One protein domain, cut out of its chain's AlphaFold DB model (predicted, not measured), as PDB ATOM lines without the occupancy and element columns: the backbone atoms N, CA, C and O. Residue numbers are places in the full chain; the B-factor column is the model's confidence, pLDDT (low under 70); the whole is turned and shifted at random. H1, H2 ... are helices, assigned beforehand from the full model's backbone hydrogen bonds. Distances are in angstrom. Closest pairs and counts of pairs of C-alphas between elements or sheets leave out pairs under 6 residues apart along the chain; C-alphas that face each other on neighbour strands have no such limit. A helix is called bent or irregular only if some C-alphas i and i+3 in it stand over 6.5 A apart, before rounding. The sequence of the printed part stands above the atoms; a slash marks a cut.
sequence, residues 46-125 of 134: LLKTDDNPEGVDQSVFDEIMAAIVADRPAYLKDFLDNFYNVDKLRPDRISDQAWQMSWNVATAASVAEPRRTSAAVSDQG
ATOM      1  N   LEU A  46     170.655 253.463 398.901       84.25
ATOM      2  CA  LEU A  46     170.736 254.522 397.901       84.25
ATOM      3  C   LEU A  46     170.369 255.899 398.432       84.25
ATOM      4  O   LEU A  46     170.950 256.888 398.000       84.25
ATOM      5  N   LEU A  47     169.362 255.958 399.299       87.19
ATOM      6  CA  LEU A  47     168.807 257.214 399.771       87.19
ATOM      7  C   LEU A  47     169.756 257.846 400.783       87.19
ATOM      8  O   LEU A  47     170.297 257.162 401.653       87.19
ATOM      9  N   LYS A  48     169.928 259.157 400.674       88.69
ATOM     10  CA  LYS A  48     170.652 259.934 401.666       88.69
ATOM     11  C   LYS A  48     169.870 260.018 402.971       88.69
ATOM     12  O   LYS A  48     168.722 260.461 402.990       88.69
ATOM     13  N   THR A  49     170.521 259.637 404.057       89.38
ATOM     14  CA  THR A  49     170.001 259.694 405.429       89.38
ATOM     15  C   THR A  49     171.123 260.098 406.381       89.38
ATOM     16  O   THR A  49     172.283 260.181 405.975       89.38
ATOM     17  N   ASP A  50     170.803 260.328 407.656       91.94
ATOM     18  CA  ASP A  50     171.810 260.663 408.672       91.94
ATOM     19  C   ASP A  50     172.889 259.571 408.810       91.94
ATOM     20  O   ASP A  50     174.061 259.874 409.030       91.94
ATOM     21  N   ASP A  51     172.508 258.301 408.640       90.69
ATOM     22  CA  ASP A  51     173.396 257.133 408.656       90.69
ATOM     23  C   ASP A  51     173.948 256.746 407.268       90.69
ATOM     24  O   ASP A  51     174.783 255.846 407.172       90.69
ATOM     25  N   ASN A  52     173.546 257.451 406.202       88.94
ATOM     26  CA  ASN A  52     174.054 257.293 404.836       88.94
ATOM     27  C   ASN A  52     174.228 258.662 404.136       88.94
ATOM     28  O   ASN A  52     173.519 258.969 403.172       88.94
ATOM     29  N   PRO A  53     175.152 259.519 404.609       91.00
ATOM     30  CA  PRO A  53     175.252 260.911 404.158       91.00
ATOM     31  C   PRO A  53     175.729 261.070 402.705       91.00
ATOM     32  O   PRO A  53     175.467 262.103 402.091       91.00
ATOM     33  N   GLU A  54     176.384 260.050 402.145       89.06
ATOM     34  CA  GLU A  54     176.860 260.013 400.752       89.06
ATOM     35  C   GLU A  54     175.799 259.480 399.768       89.06
ATOM     36  O   GLU A  54     176.081 259.277 398.585       89.06
ATOM     37  N   GLY A  55     174.583 259.204 400.252       88.75
ATOM     38  CA  GLY A  55     173.472 258.755 399.420       88.75
ATOM     39  C   GLY A  55     172.952 259.833 398.463       88.75
ATOM     40  O   GLY A  55     173.325 261.005 398.505       88.75
ATOM     41  N   VAL A  56     172.025 259.427 397.603       89.19
ATOM     42  CA  VAL A  56     171.319 260.301 396.664       89.19
ATOM     43  C   VAL A  56     170.205 261.046 397.396       89.19
ATOM     44  O   VAL A  56     169.423 260.436 398.129       89.19
ATOM     45  N   ASP A  57     170.116 262.361 397.194       92.88
ATOM     46  CA  ASP A  57     169.068 263.188 397.797       92.88
ATOM     47  C   ASP A  57     167.664 262.751 397.334       92.88
ATOM     48  O   ASP A  57     167.442 262.443 396.158       92.88
ATOM     49  N   GLN A  58     166.690 262.777 398.253       90.44
ATOM     50  CA  GLN A  58     165.292 262.395 397.989       90.44
ATOM     51  C   GLN A  58     164.693 263.134 396.779       90.44
ATOM     52  O   GLN A  58     163.948 262.540 395.999       90.44
ATOM     53  N   SER A  59     165.070 264.401 396.584       92.69
ATOM     54  CA  SER A  59     164.571 265.238 395.490       92.69
ATOM     55  C   SER A  59     164.839 264.642 394.109       92.69
ATOM     56  O   SER A  59     164.005 264.786 393.224       92.69
ATOM     57  N   VAL A  60     165.945 263.913 393.926       90.81
ATOM     58  CA  VAL A  60     166.261 263.256 392.647       90.81
ATOM     59  C   VAL A  60     165.219 262.183 392.321       90.81
ATOM     60  O   VAL A  60     164.761 262.074 391.183       90.81
ATOM     61  N   PHE A  61     164.805 261.398 393.319       88.31
ATOM     62  CA  PHE A  61     163.756 260.394 393.141       88.31
ATOM     63  C   PHE A  61     162.395 261.050 392.895       88.31
ATOM     64  O   PHE A  61     161.642 260.593 392.034       88.31
ATOM     65  N   ASP A  62     162.094 262.135 393.607       89.31
ATOM     66  CA  ASP A  62     160.839 262.872 393.452       89.31
ATOM     67  C   ASP A  62     160.721 263.497 392.051       89.31
ATOM     68  O   ASP A  62     159.661 263.421 391.427       89.31
ATOM     69  N   GLU A  63     161.814 264.040 391.513       92.00
ATOM     70  CA  GLU A  63     161.890 264.580 390.152       92.00
ATOM     71  C   GLU A  63     161.686 263.495 389.088       92.00
ATOM     72  O   GLU A  63     160.904 263.692 388.155       92.00
ATOM     73  N   ILE A  64     162.312 262.322 389.250       91.69
ATOM     74  CA  ILE A  64     162.085 261.165 388.369       91.69
ATOM     75  C   ILE A  64     160.603 260.775 388.375       91.69
ATOM     76  O   ILE A  64     159.996 260.575 387.321       91.69
ATOM     77  N   MET A  65     159.996 260.695 389.559       90.81
ATOM     78  CA  MET A  65     158.583 260.347 389.707       90.81
ATOM     79  C   MET A  65     157.671 261.391 389.059       90.81
ATOM     80  O   MET A  65     156.727 261.025 388.355       90.81
ATOM     81  N   ALA A  66     157.960 262.677 389.252       93.25
ATOM     82  CA  ALA A  66     157.221 263.768 388.630       93.25
ATOM     83  C   ALA A  66     157.329 263.729 387.098       93.25
ATOM     84  O   ALA A  66     156.308 263.852 386.422       93.25
ATOM     85  N   ALA A  67     158.522 263.482 386.548       93.50
ATOM     86  CA  ALA A  67     158.743 263.371 385.107       93.50
ATOM     87  C   ALA A  67     157.976 262.189 384.492       93.50
ATOM     88  O   ALA A  67     157.307 262.349 383.471       93.50
ATOM     89  N   ILE A  68     157.998 261.023 385.148       92.94
ATOM     90  CA  ILE A  68     157.228 259.847 384.717       92.94
ATOM     91  C   ILE A  68     155.722 260.144 384.721       92.94
ATOM     92  O   ILE A  68     155.013 259.731 383.806       92.94
ATOM     93  N   VAL A  69     155.215 260.827 385.751       93.31
ATOM     94  CA  VAL A  69     153.788 261.179 385.843       93.31
ATOM     95  C   VAL A  69     153.397 262.212 384.788       93.31
ATOM     96  O   VAL A  69     152.305 262.110 384.231       93.31
ATOM     97  N   ALA A  70     154.266 263.185 384.517       95.81
ATOM     98  CA  ALA A  70     154.010 264.242 383.547       95.81
ATOM     99  C   ALA A  70     153.977 263.709 382.107       95.81
ATOM    100  O   ALA A  70     153.021 263.976 381.382       95.81
ATOM    101  N   ASP A  71     154.996 262.944 381.705       95.25
ATOM    102  CA  ASP A  71     155.091 262.337 380.376       95.25
ATOM    103  C   ASP A  71     156.034 261.122 380.415       95.25
ATOM    104  O   ASP A  71     157.241 261.209 380.176       95.25
ATOM    105  N   ARG A  72     155.475 259.951 380.743       92.56
ATOM    106  CA  ARG A  72     156.242 258.700 380.806       92.56
ATOM    107  C   ARG A  72     156.960 258.373 379.486       92.56
ATOM    108  O   ARG A  72     158.127 257.989 379.566       92.56
ATOM    109  N   PRO A  73     156.322 258.447 378.299       94.00
ATOM    110  CA  PRO A  73     157.031 258.259 377.036       94.00
ATOM    111  C   PRO A  73     158.249 259.178 376.881       94.00
ATOM    112  O   PRO A  73     159.329 258.674 376.576       94.00
ATOM    113  N   ALA A  74     158.118 260.483 377.136       95.38
ATOM    114  CA  ALA A  74     159.253 261.405 377.050       95.38
ATOM    115  C   ALA A  74     160.362 261.043 378.051       95.38
ATOM    116  O   ALA A  74     161.521 260.914 377.667       95.38
ATOM    117  N   TYR A  75     160.009 260.744 379.305       95.19
ATOM    118  CA  TYR A  75     160.987 260.287 380.296       95.19
ATOM    119  C   TYR A  75     161.729 259.017 379.849       95.19
ATOM    120  O   TYR A  75     162.951 258.942 379.946       95.19
ATOM    121  N   LEU A  76     161.017 258.004 379.337       94.31
ATOM    122  CA  LEU A  76     161.636 256.758 378.871       94.31
ATOM    123  C   LEU A  76     162.584 256.992 377.690       94.31
ATOM    124  O   LEU A  76     163.592 256.296 377.570       94.31
ATOM    125  N   LYS A  77     162.260 257.959 376.825       94.88
ATOM    126  CA  LYS A  77     163.058 258.328 375.654       94.88
ATOM    127  C   LYS A  77     164.392 258.883 376.128       94.88
ATOM    128  O   LYS A  77     165.436 258.359 375.742       94.88
ATOM    129  N   ASP A  78     164.335 259.871 377.012       95.75
ATOM    130  CA  ASP A  78     165.511 260.537 377.564       95.75
ATOM    131  C   ASP A  78     166.339 259.582 378.427       95.75
ATOM    132  O   ASP A  78     167.567 259.544 378.327       95.75
ATOM    133  N   PHE A  79     165.683 258.745 379.235       94.75
ATOM    134  CA  PHE A  79     166.353 257.718 380.025       94.75
ATOM    135  C   PHE A  79     167.138 256.753 379.131       94.75
ATOM    136  O   PHE A  79     168.319 256.521 379.375       94.75
ATOM    137  N   LEU A  80     166.517 256.205 378.080       95.00
ATOM    138  CA  LEU A  80     167.180 255.259 377.179       95.00
ATOM    139  C   LEU A  80     168.286 255.917 376.350       95.00
ATOM    140  O   LEU A  80     169.321 255.294 376.127       95.00
ATOM    141  N   ASP A  81     168.096 257.153 375.894       96.12
ATOM    142  CA  ASP A  81     169.139 257.901 375.190       96.12
ATOM    143  C   ASP A  81     170.404 258.034 376.047       96.12
ATOM    144  O   ASP A  81     171.500 257.697 375.589       96.12
ATOM    145  N   ASN A  82     170.242 258.439 377.310       95.44
ATOM    146  CA  ASN A  82     171.346 258.558 378.257       95.44
ATOM    147  C   ASN A  82     171.934 257.192 378.633       95.44
ATOM    148  O   ASN A  82     173.149 257.019 378.644       95.44
ATOM    149  N   PHE A  83     171.089 256.190 378.881       93.56
ATOM    150  CA  PHE A  83     171.525 254.846 379.262       93.56
ATOM    151  C   PHE A  83     172.419 254.195 378.196       93.56
ATOM    152  O   PHE A  83     173.393 253.514 378.517       93.56
ATOM    153  N   TYR A  84     172.111 254.431 376.920       93.81
ATOM    154  CA  TYR A  84     172.908 253.956 375.791       93.81
ATOM    155  C   TYR A  84     173.999 254.941 375.346       93.81
ATOM    156  O   TYR A  84     174.735 254.603 374.421       93.81
ATOM    157  N   ASN A  85     174.114 256.132 375.956       95.94
ATOM    158  CA  ASN A  85     174.966 257.234 375.483       95.94
ATOM    159  C   ASN A  85     174.856 257.417 373.961       95.94
ATOM    160  O   ASN A  85     175.850 257.343 373.229       95.94
ATOM    161  N   VAL A  86     173.624 257.525 373.457       96.00
ATOM    162  CA  VAL A  86     173.342 257.447 372.011       96.00
ATOM    163  C   VAL A  86     173.973 258.592 371.224       96.00
ATOM    164  O   VAL A  86     174.276 258.419 370.050       96.00
ATOM    165  N   ASP A  87     174.235 259.717 371.886       94.81
ATOM    166  CA  ASP A  87     174.988 260.862 371.374       94.81
ATOM    167  C   ASP A  87     176.450 260.517 371.033       94.81
ATOM    168  O   ASP A  87     177.058 261.175 370.193       94.81
ATOM    169  N   LYS A  88     177.011 259.476 371.661       96.19
ATOM    170  CA  LYS A  88     178.413 259.049 371.493       96.19
ATOM    171  C   LYS A  88     178.562 257.703 370.805       96.19
ATOM    172  O   LYS A  88     179.577 257.453 370.163       96.19
ATOM    173  N   LEU A  89     177.613 256.797 371.028       95.81
ATOM    174  CA  LEU A  89     177.742 255.390 370.652       95.81
ATOM    175  C   LEU A  89     176.966 255.027 369.384       95.81
ATOM    176  O   LEU A  89     177.181 253.934 368.849       95.81
ATOM    177  N   ARG A  90     176.092 255.908 368.882       92.38
ATOM    178  CA  ARG A  90     175.433 255.694 367.589       92.38
ATOM    179  C   ARG A  90     176.200 256.323 366.424       92.38
ATOM    180  O   ARG A  90     176.817 257.369 366.603       92.38
ATOM    181  N   PRO A  91     176.093 255.730 365.221       92.69
ATOM    182  CA  PRO A  91     175.501 254.412 364.940       92.69
ATOM    183  C   PRO A  91     176.481 253.242 365.169       92.69
ATOM    184  O   PRO A  91     176.090 252.081 365.070       92.69
ATOM    185  N   ASP A  92     177.747 253.532 365.471       94.94
ATOM    186  CA  ASP A  92     178.850 252.569 365.349       94.94
ATOM    187  C   ASP A  92     178.794 251.397 366.337       94.94
ATOM    188  O   ASP A  92     179.197 250.277 366.014       94.94
ATOM    189  N   ARG A  93     178.338 251.642 367.570       95.88
ATOM    190  CA  ARG A  93     178.221 250.618 368.623       95.88
ATOM    191  C   ARG A  93     176.779 250.223 368.892       95.88
ATOM    192  O   ARG A  93     176.538 249.085 369.285       95.88
ATOM    193  N   ILE A  94     175.845 251.149 368.695       95.44
ATOM    194  CA  ILE A  94     174.415 250.945 368.915       95.44
ATOM    195  C   ILE A  94     173.667 251.404 367.665       95.44
ATOM    196  O   ILE A  94     173.702 252.580 367.312       95.44
ATOM    197  N   SER A  95     172.966 250.481 367.008       96.12
ATOM    198  CA  SER A  95     172.084 250.830 365.896       96.12
ATOM    199  C   SER A  95     170.775 251.438 366.396       96.12
ATOM    200  O   SER A  95     170.336 251.190 367.525       96.12
ATOM    201  N   ASP A  96     170.094 252.172 365.518       95.25
ATOM    202  CA  ASP A  96     168.764 252.707 365.813       95.25
ATOM    203  C   ASP A  96     167.767 251.593 366.143       95.25
ATOM    204  O   ASP A  96     166.971 251.731 367.067       95.25
ATOM    205  N   GLN A  97     167.845 250.451 365.453       96.50
ATOM    206  CA  GLN A  97     166.968 249.305 365.698       96.50
ATOM    207  C   GLN A  97     167.222 248.664 367.065       96.50
ATOM    208  O   GLN A  97     166.265 248.261 367.722       96.50
ATOM    209  N   ALA A  98     168.480 248.582 367.515       95.00
ATOM    210  CA  ALA A  98     168.803 248.043 368.835       95.00
ATOM    211  C   ALA A  98     168.231 248.928 369.951       95.00
ATOM    212  O   ALA A  98     167.624 248.425 370.894       95.00
ATOM    213  N   TRP A  99     168.350 250.248 369.812       95.25
ATOM    214  CA  TRP A  99     167.724 251.172 370.751       95.25
ATOM    215  C   TRP A  99     166.188 251.142 370.672       95.25
ATOM    216  O   TRP A  99     165.514 251.105 371.701       95.25
ATOM    217  N   GLN A 100     165.622 251.077 369.462       95.12
ATOM    218  CA  GLN A 100     164.174 251.014 369.247       95.12
ATOM    219  C   GLN A 100     163.568 249.731 369.832       95.12
ATOM    220  O   GLN A 100     162.451 249.746 370.348       95.12
ATOM    221  N   MET A 101     164.301 248.618 369.788       95.19
ATOM    222  CA  MET A 101     163.898 247.374 370.440       95.19
ATOM    223  C   MET A 101     163.741 247.574 371.954       95.19
ATOM    224  O   MET A 101     162.719 247.175 372.513       95.19
ATOM    225  N   SER A 102     164.695 248.243 372.606       94.25
ATOM    226  CA  SER A 102     164.604 248.570 374.035       94.25
ATOM    227  C   SER A 102     163.451 249.525 374.342       94.25
ATOM    228  O   SER A 102     162.733 249.316 375.318       94.25
ATOM    229  N   TRP A 103     163.205 250.515 373.479       94.00
ATOM    230  CA  TRP A 103     162.039 251.396 373.586       94.00
ATOM    231  C   TRP A 103     160.712 250.624 373.547       94.00
ATOM    232  O   TRP A 103     159.836 250.846 374.386       94.00
ATOM    233  N   ASN A 104     160.566 249.682 372.611       94.38
ATOM    234  CA  ASN A 104     159.348 248.879 372.480       94.38
ATOM    235  C   ASN A 104     159.081 248.041 373.743       94.38
ATOM    236  O   ASN A 104     157.936 247.922 374.175       94.38
ATOM    237  N   VAL A 105     160.130 247.493 374.364       92.12
ATOM    238  CA  VAL A 105     160.009 246.759 375.636       92.12
ATOM    239  C   VAL A 105     159.645 247.705 376.785       92.12
ATOM    240  O   VAL A 105     158.713 247.426 377.538       92.12
ATOM    241  N   ALA A 106     160.342 248.837 376.911       89.88
ATOM    242  CA  ALA A 106     160.160 249.779 378.017       89.88
ATOM    243  C   ALA A 106     158.759 250.411 378.049       89.88
ATOM    244  O   ALA A 106     158.177 250.613 379.118       89.88
ATOM    245  N   THR A 107     158.200 250.707 376.875       89.88
ATOM    246  CA  THR A 107     156.857 251.290 376.743       89.88
ATOM    247  C   THR A 107     155.738 250.272 376.955       89.88
ATOM    248  O   THR A 107     154.676 250.639 377.453       89.88
ATOM    249  N   ALA A 108     155.981 248.993 376.649       87.62
ATOM    250  CA  ALA A 108     155.040 247.906 376.918       87.62
ATOM    251  C   ALA A 108     155.035 247.451 378.392       87.62
ATOM    252  O   ALA A 108     154.094 246.784 378.828       87.62
ATOM    253  N   ALA A 109     156.064 247.795 379.173       83.06
ATOM    254  CA  ALA A 109     156.139 247.454 380.589       83.06
ATOM    255  C   ALA A 109     155.038 248.160 381.409       83.06
ATOM    256  O   ALA A 109     154.724 249.338 381.199       83.06
ATOM    257  N   SER A 110     154.445 247.445 382.370       66.25
ATOM    258  CA  SER A 110     153.281 247.917 383.137       66.25
ATOM    259  C   SER A 110     153.522 249.256 383.850       66.25
ATOM    260  O   SER A 110     154.583 249.514 384.401       66.25
ATOM    261  N   VAL A 111     152.496 250.114 383.874       60.16
ATOM    262  CA  VAL A 111     152.499 251.446 384.523       60.16
ATOM    263  C   VAL A 111     152.377 251.389 386.047       60.16
ATOM    264  O   VAL A 111     152.482 252.418 386.704       60.16
ATOM    265  N   ALA A 112     152.143 250.209 386.627       51.16
ATOM    266  CA  ALA A 112     151.937 250.050 388.069       51.16
ATOM    267  C   ALA A 112     153.233 250.152 388.901       51.16
ATOM    268  O   ALA A 112     153.175 250.220 390.130       51.16
ATOM    269  N   GLU A 113     154.393 250.150 388.246       44.81
ATOM    270  CA  GLU A 113     155.704 250.020 388.881       44.81
ATOM    271  C   GLU A 113     156.195 251.221 389.714       44.81
ATOM    272  O   GLU A 113     156.770 250.949 390.765       44.81
ATOM    273  N   PRO A 114     155.915 252.507 389.390       46.81
ATOM    274  CA  PRO A 114     156.529 253.649 390.081       46.81
ATOM    275  C   PRO A 114     156.313 253.672 391.605       46.81
ATOM    276  O   PRO A 114     157.178 254.112 392.355       46.81
ATOM    277  N   ARG A 115     155.173 253.154 392.094       36.53
ATOM    278  CA  ARG A 115     154.884 253.074 393.541       36.53
ATOM    279  C   ARG A 115     155.598 251.928 394.262       36.53
ATOM    280  O   ARG A 115     155.702 251.970 395.482       36.53
ATOM    281  N   ARG A 116     156.040 250.887 393.550       39.34
ATOM    282  CA  ARG A 116     156.822 249.785 394.139       39.34
ATOM    283  C   ARG A 116     158.320 250.083 394.118       39.34
ATOM    284  O   ARG A 116     159.033 249.619 394.999       39.34
ATOM    285  N   THR A 117     158.781 250.894 393.167       40.31
ATOM    286  CA  THR A 117     160.173 251.348 393.042       40.31
ATOM    287  C   THR A 117     160.622 252.171 394.249       40.31
ATOM    288  O   THR A 117     161.696 251.922 394.787       40.31
ATOM    289  N   SER A 118     159.785 253.102 394.719       37.44
ATOM    290  CA  SER A 118     160.070 253.895 395.923       37.44
ATOM    291  C   SER A 118     160.189 253.021 397.175       37.44
ATOM    292  O   SER A 118     161.092 253.234 397.978       37.44
ATOM    293  N   ALA A 119     159.359 251.976 397.290       38.12
ATOM    294  CA  ALA A 119     159.442 251.002 398.378       38.12
ATOM    295  C   ALA A 119     160.734 250.159 398.327       38.12
ATOM    296  O   ALA A 119     161.313 249.853 399.366       38.12
ATOM    297  N   ALA A 120     161.229 249.824 397.129       41.88
ATOM    298  CA  ALA A 120     162.468 249.063 396.956       41.88
ATOM    299  C   ALA A 120     163.732 249.873 397.306       41.88
ATOM    300  O   ALA A 120     164.709 249.292 397.776       41.88
ATOM    301  N   VAL A 121     163.721 251.196 397.106       42.38
ATOM    302  CA  VAL A 121     164.818 252.090 397.527       42.38
ATOM    303  C   VAL A 121     164.873 252.207 399.056       42.38
ATOM    304  O   VAL A 121     165.963 252.178 399.624       42.38
ATOM    305  N   SER A 122     163.717 252.262 399.728       40.56
ATOM    306  CA  SER A 122     163.642 252.275 401.196       40.56
ATOM    307  C   SER A 122     163.965 250.921 401.848       40.56
ATOM    308  O   SER A 122     164.586 250.898 402.908       40.56
ATOM    309  N   ASP A 123     163.605 249.794 401.221       40.94
ATOM    310  CA  ASP A 123     163.819 248.449 401.793       40.94
ATOM    311  C   ASP A 123     165.277 247.967 401.723       40.94
ATOM    312  O   ASP A 123     165.697 247.142 402.539       40.94
ATOM    313  N   GLN A 124     166.080 248.470 400.778       41.94
ATOM    314  CA  GLN A 124     167.488 248.067 400.672       41.94
ATOM    315  C   GLN A 124     168.326 248.500 401.888       41.94
ATOM    316  O   GLN A 124     169.203 247.750 402.311       41.94
ATOM    317  N   GLY A 125     167.988 249.626 402.528       38.34
ATOM    318  CA  GLY A 125     168.693 250.109 403.722       38.34
ATOM    319  C   GLY A 125     168.491 249.254 404.977       38.34
ATOM    320  O   GLY A 125     169.404 249.122 405.790       38.34
TER     321      GLY A 125
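AT A GLANCE: This is residues 46 to 125 of the 134 residues of the protein "Alpha/beta fold hydrolase" of Saccharopolyspora sp. 7K502 (UniProt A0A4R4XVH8). A bent helix H1 makes an open V, and the returning chain follows it, H3 meeting arm H1b at a corner near Pro 73 and Thr 107 and spreading away from it toward H2, and H4 running back near arm H1a. The printed part has 80 residues, four named helices H1 to H4, and no named strand; it is all helix, loose (radius of gyration of the C-alphas 15.2 A), and spans 44 by 27 by 21 A.

IN THESE COORDINATES: After residues 46 to 57, find C-alpha 58 at (165.292, 262.395, 397.989), where H1 begins; assigned as one helix by its hydrogen bonds, it is bent, C-alphas 70 and 73 being 9.3 A apart. H1a is 58 to 70, 18.4 A; H1b 73 to 83, 15.1 A; H2 86 to 89, 5.0 A; H3 96 to 108, 18.3 A; H4 114 to 125, 18.6 A, ending at (168.693, 250.109, 403.722).

HOW THE PARTS SIT: H1a, with residues 67 to 68 alone, and H1b only just touch, only at the corner, with 3 pairs of C-alphas within 8 A, closest Ile 68 and Tyr 75, 5.8 A. H1b and H3 touch, closest C-alphas Pro 73 and Thr 107, 7.0 A, at a steep tilt of 47 degrees, opposite ways. H1a and H4 are close but not clearly touching, closest C-alphas Met 65 and Pro 114, 7.0 A. H2 and H3 are apart. Every O i to N i+4 pair is within hydrogen-bond range in H1a, H1b and H3, 5 of 8 in H4; H2 is too short for one.

THE WHOLE: Look for the farthest C-alphas, Asp 50 and Gln 97, 44.7 A apart. The printed part has no cut and no long link between helices; pLDDT is under 70 at residues 110 to 125.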